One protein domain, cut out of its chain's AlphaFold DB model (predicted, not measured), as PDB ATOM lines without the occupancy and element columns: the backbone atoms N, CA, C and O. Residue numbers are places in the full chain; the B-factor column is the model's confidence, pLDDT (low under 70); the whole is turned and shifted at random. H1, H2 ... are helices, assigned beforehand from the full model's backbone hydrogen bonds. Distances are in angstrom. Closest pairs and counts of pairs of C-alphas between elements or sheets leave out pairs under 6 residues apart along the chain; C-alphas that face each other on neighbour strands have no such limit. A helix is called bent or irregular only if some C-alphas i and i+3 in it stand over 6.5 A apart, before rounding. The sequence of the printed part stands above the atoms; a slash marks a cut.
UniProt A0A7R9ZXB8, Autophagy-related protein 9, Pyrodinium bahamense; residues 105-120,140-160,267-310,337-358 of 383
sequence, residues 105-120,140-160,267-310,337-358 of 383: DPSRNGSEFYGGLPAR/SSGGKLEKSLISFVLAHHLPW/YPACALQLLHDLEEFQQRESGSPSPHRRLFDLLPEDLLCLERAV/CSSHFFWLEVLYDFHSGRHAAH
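What this domain is: This is residues 105 to 120, 140 to 160, 267 to 310 and 337 to 358 of the 383 residues of the protein "Autophagy-related protein 9" of Pyrodinium bahamense (UniProt A0A7R9ZXB8). Two helices, H2 and H6, lie side by side and run opposite ways, and both cross the longest helix, H3, on one side of it, H2 nearer its first residue and H6 nearer its last. Four short helices sit round this core: H1 by the first turns of H3, H4 just past its last, H5 by the start of H6 and H7 beyond its end. The printed part has 103 residues with seven named helices, H1 to H7 in order along the chain, and no named strand; the class is all helix. It is compact, with a radius of gyration of the C-alphas of 13.7 A and spans of 36 by 32 by 19 A.

How they stand to each other: Start at H1, residues 106 to 109, and go on to H2, residues 141 to 156: they only just touch, with 3 pairs of C-alphas within 8 A, through residues 145 to 146 of H2 alone, and the closest C-alphas are those of Pro 106 and Glu 146, 6.4 A apart. Next comes H3, residues 269 to 286, the hub, which touches H1, H2, H4 at residues 293 to 296, and H6 at residues 338 to 351. H2 and H3 are about perpendicular at 79 degrees and only just touch, with 3 pairs within 8 A; look at the C-alphas of Leu 149 and Ala 271, their closest, 6.8 A apart. H3 and H6 touch through residues 278 to 282 of H3 alone, about perpendicular at 81 degrees, with the C-alphas of Gln 282 and Trp 343 closest at 6.6 A. H2 and H6 are close but not clearly touching, with C-alphas 147 and 341 closest at 6.7 A, and run opposite ways at a shallow tilt of 34 degrees, only just short of steep. H5, residues 301 to 304, touches H6, the C-alphas of Leu 303 and Ser 339 being closest at 4.3 A. H3 and H4 touch only at the corner, and only just, with 3 pairs within 8 A; C-alphas 286 and 293 are closest at 6.2 A. H7, residues 354 to 357, is close to H6 but not clearly touching, with C-alphas 349 and 355 closest at 5.6 A. In H3 and H6 every O i to N i+4 pair is within hydrogen-bond range, in H2 10 of 12 are, and H1, H4, H5 and H7 are too short for such a pair.

Where its parts are: Find C-alpha 106 at (137.256, 200.615, 267.219), where H1 begins. H2 measures 24.1 A from first to last C-alpha and is irregular, C-alphas 142 and 145 being 8.4 A apart. From C-alpha 269 at (144.095, 194.632, 271.650) H3 runs 25.6 A to C-alpha 286. H6 runs 20.0 A and ends at C-alpha 351, at (139.018, 215.857, 269.804).

The domain as a whole: The farthest C-alphas, those of Pro 159 and Ala 357, are 42.1 A apart. Three cuts leave out residues 121 to 139, 161 to 266 and 311 to 336, with C-alpha gaps of 16.2 A, 7.6 A and 14.3 A. Of the links printed whole, H4 to H5 and H6 to H7 are tight and H3 to H4 is short. The mean pLDDT of the printed part is 87.5; residues 160, 310 and 355 to 358 are under 70.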
ATOM      1  N   ASP A 105     135.407 196.390 267.277       93.94
ATOM      2  CA  ASP A 105     136.749 196.791 266.855       93.94
ATOM      3  C   ASP A 105     136.805 198.295 266.502       93.94
ATOM      4  O   ASP A 105     136.532 198.675 265.351       93.94
ATOM      5  N   PRO A 106     137.163 199.176 267.461       94.00
ATOM      6  CA  PRO A 106     137.256 200.615 267.219       94.00
ATOM      7  C   PRO A 106     138.345 200.987 266.205       94.00
ATOM      8  O   PRO A 106     138.282 202.064 265.620       94.00
ATOM      9  N   SER A 107     139.313 200.106 265.927       92.50
ATOM     10  CA  SER A 107     140.359 200.386 264.934       92.50
ATOM     11  C   SER A 107     139.829 200.380 263.496       92.50
ATOM     12  O   SER A 107     140.374 201.063 262.630       92.50
ATOM     13  N   ARG A 108     138.753 199.623 263.238       92.00
ATOM     14  CA  ARG A 108     138.170 199.451 261.897       92.00
ATOM     15  C   ARG A 108     136.943 200.315 261.664       92.00
ATOM     16  O   ARG A 108     136.752 200.820 260.561       92.00
ATOM     17  N   ASN A 109     136.092 200.428 262.679       94.31
ATOM     18  CA  ASN A 109     134.767 201.036 262.561       94.31
ATOM     19  C   ASN A 109     134.507 202.096 263.642       94.31
ATOM     20  O   ASN A 109     133.377 202.578 263.759       94.31
ATOM     21  N   GLY A 110     135.520 202.431 264.443       94.25
ATOM     22  CA  GLY A 110     135.426 203.455 265.471       94.25
ATOM     23  C   GLY A 110     135.468 204.864 264.901       94.25
ATOM     24  O   GLY A 110     135.882 205.103 263.767       94.25
ATOM     25  N   SER A 111     135.001 205.803 265.706       93.75
ATOM     26  CA  SER A 111     135.045 207.229 265.429       93.75
ATOM     27  C   SER A 111     136.331 207.815 265.999       93.75
ATOM     28  O   SER A 111     136.605 207.674 267.188       93.75
ATOM     29  N   GLU A 112     137.067 208.576 265.189       93.75
ATOM     30  CA  GLU A 112     138.283 209.291 265.614       93.75
ATOM     31  C   GLU A 112     138.048 210.194 266.837       93.75
ATOM     32  O   GLU A 112     138.851 210.252 267.768       93.75
ATOM     33  N   PHE A 113     136.867 210.812 266.914       93.31
ATOM     34  CA  PHE A 113     136.490 211.640 268.058       93.31
ATOM     35  C   PHE A 113     136.341 210.854 269.366       93.31
ATOM     36  O   PHE A 113     136.382 211.445 270.430       93.31
ATOM     37  N   TYR A 114     136.187 209.534 269.311       93.88
ATOM     38  CA  TYR A 114     136.024 208.673 270.481       93.88
ATOM     39  C   TYR A 114     137.266 207.807 270.750       93.88
ATOM     40  O   TYR A 114     137.166 206.807 271.448       93.88
ATOM     41  N   GLY A 115     138.429 208.178 270.200       91.25
ATOM     42  CA  GLY A 115     139.677 207.417 270.347       91.25
ATOM     43  C   GLY A 115     139.891 206.354 269.265       91.25
ATOM     44  O   GLY A 115     140.834 205.572 269.349       91.25
ATOM     45  N   GLY A 116     139.041 206.312 268.233       89.75
ATOM     46  CA  GLY A 116     139.308 205.524 267.033       89.75
ATOM     47  C   GLY A 116     140.555 206.024 266.295       89.75
ATOM     48  O   GLY A 116     140.919 207.199 266.379       89.75
ATOM     49  N   LEU A 117     141.210 205.141 265.537       87.06
ATOM     50  CA  LEU A 117     142.332 205.549 264.689       87.06
ATOM     51  C   LEU A 117     141.841 206.536 263.617       87.06
ATOM     52  O   LEU A 117     140.793 206.289 263.010       87.06
ATOM     53  N   PRO A 118     142.586 207.622 263.339       84.69
ATOM     54  CA  PRO A 118     142.225 208.538 262.270       84.69
ATOM     55  C   PRO A 118     142.165 207.768 260.952       84.69
ATOM     56  O   PRO A 118     143.039 206.943 260.647       84.69
ATOM     57  N   ALA A 119     141.130 208.037 260.157       78.44
ATOM     58  CA  ALA A 119     141.032 207.458 258.828       78.44
ATOM     59  C   ALA A 119     142.303 207.823 258.049       78.44
ATOM     60  O   ALA A 119     142.726 208.981 258.037       78.44
ATOM     61  N   ARG A 120     142.949 206.827 257.423       77.00
ATOM     62  CA  ARG A 120     144.192 207.053 256.673       77.00
ATOM     63  C   ARG A 120     144.013 208.247 255.719       77.00
ATOM     64  O   ARG A 120     143.032 208.248 254.968       77.00
ATOM     65  N   SER A 140     131.117 204.101 263.034       92.50
ATOM     66  CA  SER A 140     130.095 204.168 264.073       92.50
ATOM     67  C   SER A 140     129.832 205.617 264.474       92.50
ATOM     68  O   SER A 140     130.729 206.350 264.880       92.50
ATOM     69  N   SER A 141     128.576 206.052 264.375       89.88
ATOM     70  CA  SER A 141     128.173 207.402 264.768       89.88
ATOM     71  C   SER A 141     127.919 207.498 266.276       89.88
ATOM     72  O   SER A 141     127.200 206.661 266.831       89.88
ATOM     73  N   GLY A 142     128.393 208.572 266.914       87.50
ATOM     74  CA  GLY A 142     128.022 208.924 268.294       87.50
ATOM     75  C   GLY A 142     128.612 208.007 269.367       87.50
ATOM     76  O   GLY A 142     127.985 207.804 270.410       87.50
ATOM     77  N   GLY A 143     129.768 207.402 269.084       92.19
ATOM     78  CA  GLY A 143     130.521 206.617 270.060       92.19
ATOM     79  C   GLY A 143     129.860 205.288 270.415       92.19
ATOM     80  O   GLY A 143     130.154 204.712 271.456       92.19
ATOM     81  N   LYS A 144     128.886 204.817 269.619       92.75
ATOM     82  CA  LYS A 144     128.112 203.609 269.949       92.75
ATOM     83  C   LYS A 144     129.001 202.374 270.032       92.75
ATOM     84  O   LYS A 144     128.774 201.540 270.896       92.75
ATOM     85  N   LEU A 145     129.998 202.271 269.152       95.50
ATOM     86  CA  LEU A 145     130.889 201.113 269.110       95.50
ATOM     87  C   LEU A 145     131.789 201.088 270.347       95.50
ATOM     88  O   LEU A 145     131.882 200.068 271.017       95.50
ATOM     89  N   GLU A 146     132.379 202.229 270.676       96.25
ATOM     90  CA  GLU A 146     133.264 202.449 271.816       96.25
ATOM     91  C   GLU A 146     132.517 202.238 273.132       96.25
ATOM     92  O   GLU A 146     132.987 201.526 274.013       96.25
ATOM     93  N   LYS A 147     131.295 202.767 273.242       94.50
ATOM     94  CA  LYS A 147     130.438 202.543 274.411       94.50
ATOM     95  C   LYS A 147     130.045 201.081 274.566       94.50
ATOM     96  O   LYS A 147     130.131 200.555 275.671       94.50
ATOM     97  N   SER A 148     129.626 200.422 273.484       94.25
ATOM     98  CA  SER A 148     129.308 198.991 273.509       94.25
ATOM     99  C   SER A 148     130.525 198.152 273.873       94.25
ATOM    100  O   SER A 148     130.388 197.201 274.636       94.25
ATOM    101  N   LEU A 149     131.708 198.528 273.386       94.69
ATOM    102  CA  LEU A 149     132.955 197.866 273.728       94.69
ATOM    103  C   LEU A 149     133.279 198.013 275.218       94.69
ATOM    104  O   LEU A 149     133.499 197.009 275.888       94.69
ATOM    105  N   ILE A 150     133.259 199.236 275.748       93.69
ATOM    106  CA  ILE A 150     133.489 199.506 277.174       93.69
ATOM    107  C   ILE A 150     132.471 198.745 278.029       93.69
ATOM    108  O   ILE A 150     132.858 198.052 278.965       93.69
ATOM    109  N   SER A 151     131.179 198.804 277.685       92.19
ATOM    110  CA  SER A 151     130.145 198.023 278.374       92.19
ATOM    111  C   SER A 151     130.445 196.533 278.360       92.19
ATOM    112  O   SER A 151     130.283 195.878 279.383       92.19
ATOM    113  N   PHE A 152     130.876 195.992 277.223       92.06
ATOM    114  CA  PHE A 152     131.200 194.577 277.103       92.06
ATOM    115  C   PHE A 152     132.394 194.197 277.987       92.06
ATOM    116  O   PHE A 152     132.311 193.226 278.739       92.06
ATOM    117  N   VAL A 153     133.473 194.987 277.957       91.00
ATOM    118  CA  VAL A 153     134.678 194.731 278.760       91.00
ATOM    119  C   VAL A 153     134.378 194.796 280.260       91.00
ATOM    120  O   VAL A 153     134.773 193.898 281.009       91.00
ATOM    121  N   LEU A 154     133.638 195.821 280.689       88.19
ATOM    122  CA  LEU A 154     133.275 196.026 282.092       88.19
ATOM    123  C   LEU A 154     132.213 195.039 282.588       88.19
ATOM    124  O   LEU A 154     132.163 194.752 283.774       88.19
ATOM    125  N   ALA A 155     131.346 194.517 281.718       88.94
ATOM    126  CA  ALA A 155     130.325 193.554 282.131       88.94
ATOM    127  C   ALA A 155     130.872 192.126 282.247       88.94
ATOM    128  O   ALA A 155     130.425 191.365 283.104       88.94
ATOM    129  N   HIS A 156     131.799 191.734 281.368       85.69
ATOM    130  CA  HIS A 156     132.213 190.336 281.255       85.69
ATOM    131  C   HIS A 156     133.514 189.994 281.984       85.69
ATOM    132  O   HIS A 156     133.706 188.816 282.278       85.69
ATOM    133  N   HIS A 157     134.380 190.973 282.287       82.44
ATOM    134  CA  HIS A 157     135.667 190.775 282.976       82.44
ATOM    135  C   HIS A 157     136.421 189.502 282.535       82.44
ATOM    136  O   HIS A 157     136.918 188.733 283.362       82.44
ATOM    137  N   LEU A 158     136.469 189.240 281.225       81.94
ATOM    138  CA  LEU A 158     137.135 188.060 280.689       81.94
ATOM    139  C   LEU A 158     138.613 188.077 281.103       81.94
ATOM    140  O   LEU A 158     139.262 189.122 280.997       81.94
ATOM    141  N   PRO A 159     139.150 186.943 281.588       72.81
ATOM    142  CA  PRO A 159     140.535 186.866 282.018       72.81
ATOM    143  C   PRO A 159     141.452 187.188 280.842       72.81
ATOM    144  O   PRO A 159     141.360 186.574 279.779       72.81
ATOM    145  N   TRP A 160     142.336 188.161 281.043       67.50
ATOM    146  CA  TRP A 160     143.329 188.520 280.046       67.50
ATOM    147  C   TRP A 160     144.434 187.472 280.037       67.50
ATOM    148  O   TRP A 160     145.164 187.320 281.019       67.50
ATOM    149  N   TYR A 267     139.742 190.028 274.986       85.62
ATOM    150  CA  TYR A 267     139.322 191.208 274.221       85.62
ATOM    151  C   TYR A 267     140.335 191.500 273.106       85.62
ATOM    152  O   TYR A 267     141.503 191.121 273.208       85.62
ATOM    153  N   PRO A 268     139.925 192.162 272.018       85.81
ATOM    154  CA  PRO A 268     140.881 192.596 271.012       85.81
ATOM    155  C   PRO A 268     141.833 193.654 271.599       85.81
ATOM    156  O   PRO A 268     141.441 194.452 272.448       85.81
ATOM    157  N   ALA A 269     143.085 193.697 271.133       88.31
ATOM    158  CA  ALA A 269     144.095 194.632 271.650       88.31
ATOM    159  C   ALA A 269     143.660 196.106 271.539       88.31
ATOM    160  O   ALA A 269     143.894 196.894 272.449       88.31
ATOM    161  N   CYS A 270     142.949 196.463 270.464       90.44
ATOM    162  CA  CYS A 270     142.391 197.802 270.273       90.44
ATOM    163  C   CYS A 270     141.367 198.193 271.351       90.44
ATOM    164  O   CYS A 270     141.227 199.375 271.650       90.44
ATOM    165  N   ALA A 271     140.674 197.225 271.957       90.81
ATOM    166  CA  ALA A 271     139.736 197.505 273.032       90.81
ATOM    167  C   ALA A 271     140.433 197.896 274.328       90.81
ATOM    168  O   ALA A 271     140.014 198.840 274.997       90.81
ATOM    169  N   LEU A 272     141.500 197.174 274.672       90.50
ATOM    170  CA  LEU A 272     142.311 197.532 275.828       90.50
ATOM    171  C   LEU A 272     143.051 198.839 275.611       90.50
ATOM    172  O   LEU A 272     143.125 199.634 276.538       90.50
ATOM    173  N   GLN A 273     143.555 199.068 274.396       92.19
ATOM    174  CA  GLN A 273     144.190 200.331 274.053       92.19
ATOM    175  C   GLN A 273     143.222 201.494 274.274       92.19
ATOM    176  O   GLN A 273     143.578 202.444 274.954       92.19
ATOM    177  N   LEU A 274     141.974 201.381 273.803       94.38
ATOM    178  CA  LEU A 274     140.959 202.411 274.025       94.38
ATOM    179  C   LEU A 274     140.714 202.682 275.518       94.38
ATOM    180  O   LEU A 274     140.618 203.838 275.920       94.38
ATOM    181  N   LEU A 275     140.595 201.635 276.341       93.50
ATOM    182  CA  LEU A 275     140.409 201.793 277.787       93.50
ATOM    183  C   LEU A 275     141.624 202.443 278.450       93.50
ATOM    184  O   LEU A 275     141.460 203.355 279.252       93.50
ATOM    185  N   HIS A 276     142.827 202.009 278.082       92.75
ATOM    186  CA  HIS A 276     144.071 202.584 278.574       92.75
ATOM    187  C   HIS A 276     144.196 204.063 278.190       92.75
ATOM    188  O   HIS A 276     144.465 204.898 279.048       92.75
ATOM    189  N   ASP A 277     143.948 204.403 276.925       94.12
ATOM    190  CA  ASP A 277     143.997 205.779 276.427       94.12
ATOM    191  C   ASP A 277     142.973 206.663 277.145       94.12
ATOM    192  O   ASP A 277     143.251 207.818 277.467       94.12
ATOM    193  N   LEU A 278     141.793 206.112 277.443       95.31
ATOM    194  CA  LEU A 278     140.754 206.806 278.190       95.31
ATOM    195  C   LEU A 278     141.154 207.047 279.655       95.31
ATOM    196  O   LEU A 278     140.929 208.143 280.172       95.31
ATOM    197  N   GLU A 279     141.758 206.056 280.317       93.94
ATOM    198  CA  GLU A 279     142.305 206.186 281.673       93.94
ATOM    199  C   GLU A 279     143.458 207.204 281.720       93.94
ATOM    200  O   GLU A 279     143.501 208.055 282.609       93.94
ATOM    201  N   GLU A 280     144.374 207.172 280.749       93.44
ATOM    202  CA  GLU A 280     145.476 208.134 280.652       93.44
ATOM    203  C   GLU A 280     144.949 209.559 280.423       93.44
ATOM    204  O   GLU A 280     145.379 210.507 281.089       93.44
ATOM    205  N   PHE A 281     143.979 209.717 279.518       94.31
ATOM    206  CA  PHE A 281     143.320 210.993 279.262       94.31
ATOM    207  C   PHE A 281     142.649 211.542 280.527       94.31
ATOM    208  O   PHE A 281     142.844 212.705 280.882       94.31
ATOM    209  N   GLN A 282     141.923 210.696 281.260       94.19
ATOM    210  CA  GLN A 282     141.294 211.057 282.528       94.19
ATOM    211  C   GLN A 282     142.313 211.508 283.582       94.19
ATOM    212  O   GLN A 282     142.103 212.526 284.245       94.19
ATOM    213  N   GLN A 283     143.432 210.799 283.730       92.81
ATOM    214  CA  GLN A 283     144.509 211.186 284.648       92.81
ATOM    215  C   GLN A 283     145.141 212.526 284.258       92.81
ATOM    216  O   GLN A 283     145.414 213.358 285.124       92.81
ATOM    217  N   ARG A 284     145.335 212.766 282.957       92.50
ATOM    218  CA  ARG A 284     145.873 214.028 282.433       92.50
ATOM    219  C   ARG A 284     144.943 215.211 282.715       92.50
ATOM    220  O   ARG A 284     145.410 216.246 283.180       92.50
ATOM    221  N   GLU A 285     143.642 215.047 282.480       91.19
ATOM    222  CA  GLU A 285     142.643 216.111 282.651       91.19
ATOM    223  C   GLU A 285     142.252 216.352 284.115       91.19
ATOM    224  O   GLU A 285     141.946 217.480 284.503       91.19
ATOM    225  N   SER A 286     142.283 215.324 284.965       89.88
ATOM    226  CA  SER A 286     142.069 215.481 286.412       89.88
ATOM    227  C   SER A 286     143.332 215.933 287.159       89.88
ATOM    228  O   SER A 286     143.248 216.468 288.268       89.88
ATOM    229  N   GLY A 287     144.507 215.755 286.548       88.94
ATOM    230  CA  GLY A 287     145.800 216.134 287.096       88.94
ATOM    231  C   GLY A 287     146.010 217.648 287.218       88.94
ATOM    232  O   GLY A 287     145.396 218.478 286.545       88.94
ATOM    233  N   SER A 288     146.926 218.038 288.105       77.88
ATOM    234  CA  SER A 288     147.351 219.433 288.245       77.88
ATOM    235  C   SER A 288     148.457 219.733 287.225       77.88
ATOM    236  O   SER A 288     149.473 219.040 287.291       77.88
ATOM    237  N   PRO A 289     148.340 220.754 286.343       80.38
ATOM    238  CA  PRO A 289     147.406 221.887 286.364       80.38
ATOM    239  C   PRO A 289     146.453 221.942 285.146       80.38
ATOM    240  O   PRO A 289     146.662 222.748 284.236       80.38
ATOM    241  N   SER A 290     145.384 221.140 285.112       83.56
ATOM    242  CA  SER A 290     144.378 221.304 284.054       83.56
ATOM    243  C   SER A 290     143.534 222.577 284.270       83.56
ATOM    244  O   SER A 290     143.131 222.886 285.400       83.56
ATOM    245  N   PRO A 291     143.220 223.338 283.206       80.44
ATOM    246  CA  PRO A 291     142.367 224.525 283.314       80.44
ATOM    247  C   PRO A 291     140.918 224.171 283.689       80.44
ATOM    248  O   PRO A 291     140.172 225.013 284.192       80.44
ATOM    249  N   HIS A 292     140.522 222.912 283.489       81.62
ATOM    250  CA  HIS A 292     139.173 222.409 283.731       81.62
ATOM    251  C   HIS A 292     138.965 221.849 285.138       81.62
ATOM    252  O   HIS A 292     137.829 221.554 285.506       81.62
ATOM    253  N   ARG A 293     140.015 221.790 285.966       85.25
ATOM    254  CA  ARG A 293     139.950 221.257 287.332       85.25
ATOM    255  C   ARG A 293     138.793 221.819 288.156       85.25
ATOM    256  O   ARG A 293     138.056 221.057 288.766       85.25
ATOM    257  N   ARG A 294     138.565 223.135 288.095       81.62
ATOM    258  CA  ARG A 294     137.469 223.788 288.837       81.62
ATOM    259  C   ARG A 294     136.081 223.277 288.449       81.62
ATOM    260  O   ARG A 294     135.169 223.352 289.261       81.62
ATOM    261  N   LEU A 295     135.896 222.820 287.209       82.31
ATOM    262  CA  LEU A 295     134.640 222.213 286.767       82.31
ATOM    263  C   LEU A 295     134.518 220.790 287.305       82.31
ATOM    264  O   LEU A 295     133.444 220.411 287.764       82.31
ATOM    265  N   PHE A 296     135.614 220.029 287.283       86.44
ATOM    266  CA  PHE A 296     135.647 218.673 287.820       86.44
ATOM    267  C   PHE A 296     135.420 218.652 289.335       86.44
ATOM    268  O   PHE A 296     134.670 217.803 289.797       86.44
ATOM    269  N   ASP A 297     135.917 219.641 290.083       85.06
ATOM    270  CA  ASP A 297     135.680 219.777 291.531       85.06
ATOM    271  C   ASP A 297     134.182 219.923 291.902       85.06
ATOM    272  O   ASP A 297     133.802 219.725 293.055       85.06
ATOM    273  N   LEU A 298     133.318 220.281 290.941       83.50
ATOM    274  CA  LEU A 298     131.865 220.396 291.136       83.50
ATOM    275  C   LEU A 298     131.104 219.108 290.792       83.50
ATOM    276  O   LEU A 298     129.899 219.022 291.044       83.50
ATOM    277  N   LEU A 299     131.766 218.135 290.164       84.19
ATOM    278  CA  LEU A 299     131.138 216.889 289.751       84.19
ATOM    279  C   LEU A 299     131.174 215.854 290.884       84.19
ATOM    280  O   LEU A 299     132.116 215.821 291.672       84.19
ATOM    281  N   PRO A 300     130.164 214.971 290.958       86.50
ATOM    282  CA  PRO A 300     130.202 213.809 291.839       86.50
ATOM    283  C   PRO A 300     131.475 212.965 291.650       86.50
ATOM    284  O   PRO A 300     131.846 212.652 290.518       86.50
ATOM    285  N   GLU A 301     132.097 212.543 292.755       87.31
ATOM    286  CA  GLU A 301     133.331 211.736 292.741       87.31
ATOM    287  C   GLU A 301     133.180 210.436 291.933       87.31
ATOM    288  O   GLU A 301     134.118 210.000 291.269       87.31
ATOM    289  N   ASP A 302     131.976 209.852 291.913       84.81
ATOM    290  CA  ASP A 302     131.674 208.621 291.175       84.81
ATOM    291  C   ASP A 302     131.794 208.766 289.650       84.81
ATOM    292  O   ASP A 302     131.969 207.771 288.955       84.81
ATOM    293  N   LEU A 303     131.715 209.989 289.117       86.62
ATOM    294  CA  LEU A 303     131.963 210.271 287.699       86.62
ATOM    295  C   LEU A 303     133.441 210.524 287.402       86.62
ATOM    296  O   LEU A 303     133.895 210.255 286.289       86.62
ATOM    297  N   LEU A 304     134.180 211.054 288.375       88.44
ATOM    298  CA  LEU A 304     135.583 211.425 288.211       88.44
ATOM    299  C   LEU A 304     136.504 210.216 288.319       88.44
ATOM    300  O   LEU A 304     137.516 210.164 287.624       88.44
ATOM    301  N   CYS A 305     136.144 209.239 289.147       87.69
ATOM    302  CA  CYS A 305     136.904 208.013 289.331       87.69
ATOM    303  C   CYS A 305     136.566 206.993 288.233       87.69
ATOM    304  O   CYS A 305     135.480 206.408 288.215       87.69
ATOM    305  N   LEU A 306     137.515 206.747 287.326       87.44
ATOM    306  CA  LEU A 306     137.498 205.542 286.500       87.44
ATOM    307  C   LEU A 306     137.987 204.370 287.344       87.44
ATOM    308  O   LEU A 306     139.106 204.378 287.858       87.44
ATOM    309  N   GLU A 307     137.131 203.365 287.512       84.56
ATOM    310  CA  GLU A 307     137.578 202.079 288.028       84.56
ATOM    311  C   GLU A 307     138.483 201.448 286.973       84.56
ATOM    312  O   GLU A 307     138.045 201.216 285.848       84.56
ATOM    313  N   ARG A 308     139.748 201.216 287.336       80.38
ATOM    314  CA  ARG A 308     140.746 200.656 286.427       80.38
ATOM    315  C   ARG A 308     140.274 199.292 285.928       80.38
ATOM    316  O   ARG A 308     140.171 198.343 286.707       80.38
ATOM    317  N   ALA A 309     140.010 199.203 284.629       76.19
ATOM    318  CA  ALA A 309     139.511 197.986 283.996       76.19
ATOM    319  C   ALA A 309     140.650 197.017 283.649       76.19
ATOM    320  O   ALA A 309     140.444 195.803 283.581       76.19
ATOM    321  N   VAL A 310     141.857 197.555 283.433       69.69
ATOM    322  CA  VAL A 310     143.037 196.800 283.001       69.69
ATOM    323  C   VAL A 310     143.951 196.513 284.205       69.69
ATOM    324  O   VAL A 310     144.436 197.452 284.837       69.69
ATOM    325  N   CYS A 337     128.969 201.738 284.122       86.25
ATOM    326  CA  CYS A 337     129.793 202.237 283.011       86.25
ATOM    327  C   CYS A 337     129.729 203.779 282.885       86.25
ATOM    328  O   CYS A 337     130.189 204.356 281.902       86.25
ATOM    329  N   SER A 338     129.096 204.467 283.843       86.56
ATOM    330  CA  SER A 338     128.739 205.875 283.749       86.56
ATOM    331  C   SER A 338     129.949 206.804 283.803       86.56
ATOM    332  O   SER A 338     129.958 207.773 283.047       86.56
ATOM    333  N   SER A 339     130.976 206.493 284.602       90.38
ATOM    334  CA  SER A 339     132.234 207.253 284.617       90.38
ATOM    335  C   SER A 339     132.983 207.105 283.294       90.38
ATOM    336  O   SER A 339     133.364 208.101 282.689       90.38
ATOM    337  N   HIS A 340     133.087 205.884 282.768       93.38
ATOM    338  CA  HIS A 340     133.713 205.619 281.472       93.38
ATOM    339  C   HIS A 340     133.016 206.360 280.336       93.38
ATOM    340  O   HIS A 340     133.666 206.995 279.513       93.38
ATOM    341  N   PHE A 341     131.684 206.350 280.309       93.19
ATOM    342  CA  PHE A 341     130.949 207.092 279.290       93.19
ATOM    343  C   PHE A 341     131.058 208.593 279.464       93.19
ATOM    344  O   PHE A 341     131.132 209.293 278.464       93.19
ATOM    345  N   PHE A 342     131.098 209.092 280.698       91.62
ATOM    346  CA  PHE A 342     131.369 210.500 280.949       91.62
ATOM    347  C   PHE A 342     132.724 210.909 280.353       91.62
ATOM    348  O   PHE A 342     132.761 211.802 279.511       91.62
ATOM    349  N   TRP A 343     133.805 210.206 280.701       93.75
ATOM    350  CA  TRP A 343     135.146 210.504 280.189       93.75
ATOM    351  C   TRP A 343     135.259 210.334 278.677       93.75
ATOM    352  O   TRP A 343     135.933 211.121 278.021       93.75
ATOM    353  N   LEU A 344     134.545 209.364 278.107       94.38
ATOM    354  CA  LEU A 344     134.506 209.152 276.665       94.38
ATOM    355  C   LEU A 344     133.842 210.333 275.931       94.38
ATOM    356  O   LEU A 344     134.256 210.691 274.830       94.38
ATOM    357  N   GLU A 345     132.837 210.977 276.532       91.94
ATOM    358  CA  GLU A 345     132.259 212.208 275.979       91.94
ATOM    359  C   GLU A 345     133.179 213.423 276.150       91.94
ATOM    360  O   GLU A 345     133.240 214.256 275.245       91.94
ATOM    361  N   VAL A 346     133.919 213.513 277.263       90.69
ATOM    362  CA  VAL A 346     134.938 214.563 277.458       90.69
ATOM    363  C   VAL A 346     136.044 214.430 276.407       90.69
ATOM    364  O   VAL A 346     136.424 215.425 275.790       90.69
ATOM    365  N   LEU A 347     136.495 213.202 276.122       93.25
ATOM    366  CA  LEU A 347     137.454 212.913 275.052       93.25
ATOM    367  C   LEU A 347     136.924 213.360 273.681       93.25
ATOM    368  O   LEU A 347     137.652 213.969 272.896       93.25
ATOM    369  N   TYR A 348     135.635 213.143 273.414       92.31
ATOM    370  CA  TYR A 348     134.990 213.659 272.207       92.31
ATOM    371  C   TYR A 348     135.002 215.185 272.131       92.31
ATOM    372  O   TYR A 348     135.313 215.751 271.079       92.31
ATOM    373  N   ASP A 349     134.650 215.879 273.213       89.31
ATOM    374  CA  ASP A 349     134.649 217.345 273.226       89.31
ATOM    375  C   ASP A 349     136.068 217.904 273.031       89.31
ATOM    376  O   ASP A 349     136.245 218.929 272.364       89.31
ATOM    377  N   PHE A 350     137.078 217.182 273.528       90.75
ATOM    378  CA  PHE A 350     138.492 217.453 273.293       90.75
ATOM    379  C   PHE A 350     138.879 217.288 271.813       90.75
ATOM    380  O   PHE A 350     139.304 218.259 271.184       90.75
ATOM    381  N   HIS A 351     138.658 216.115 271.209       91.06
ATOM    382  CA  HIS A 351     139.018 215.857 269.804       91.06
ATOM    383  C   HIS A 351     138.206 216.674 268.794       91.06
ATOM    384  O   HIS A 351     138.703 217.003 267.720       91.06
ATOM    385  N   SER A 352     136.962 217.031 269.117       88.06
ATOM    386  CA  SER A 352     136.133 217.879 268.251       88.06
ATOM    387  C   SER A 352     136.538 219.359 268.272       88.06
ATOM    388  O   SER A 352     135.936 220.165 267.564       88.06
ATOM    389  N   GLY A 353     137.526 219.742 269.091       85.56
ATOM    390  CA  GLY A 353     138.000 221.121 269.222       85.56
ATOM    391  C   GLY A 353     137.035 222.051 269.965       85.56
ATOM    392  O   GLY A 353     137.361 223.217 270.190       85.56
ATOM    393  N   ARG A 354     135.873 221.552 270.407       77.31
ATOM    394  CA  ARG A 354     134.913 222.325 271.212       77.31
ATOM    395  C   ARG A 354     135.524 222.762 272.540       77.31
ATOM    396  O   ARG A 354     135.240 223.855 273.013       77.31
ATOM    397  N   HIS A 355     136.429 221.955 273.090       69.06
ATOM    398  CA  HIS A 355     137.145 222.269 274.326       69.06
ATOM    399  C   HIS A 355     138.006 223.543 274.239       69.06
ATOM    400  O   HIS A 355     138.095 224.292 275.212       69.06
ATOM    401  N   ALA A 356     138.616 223.823 273.079       60.31
ATOM    402  CA  ALA A 356     139.539 224.949 272.903       60.31
ATOM    403  C   ALA A 356     138.822 226.303 272.768       60.31
ATOM    404  O   ALA A 356     139.325 227.321 273.245       60.31
ATOM    405  N   ALA A 357     137.621 226.321 272.180       59.16
ATOM    406  CA  ALA A 357     136.844 227.546 271.968       59.16
ATOM    407  C   ALA A 357     136.433 228.243 273.281       59.16
ATOM    408  O   ALA A 357     136.166 229.441 273.291       59.16
ATOM    409  N   HIS A 358     136.407 227.517 274.402       58.88
ATOM    410  CA  HIS A 358     135.960 228.048 275.689       58.88
ATOM    411  C   HIS A 358     137.057 228.730 276.519       58.88
ATOM    412  O   HIS A 358     136.731 229.431 277.474       58.88
TER     413      HIS A 358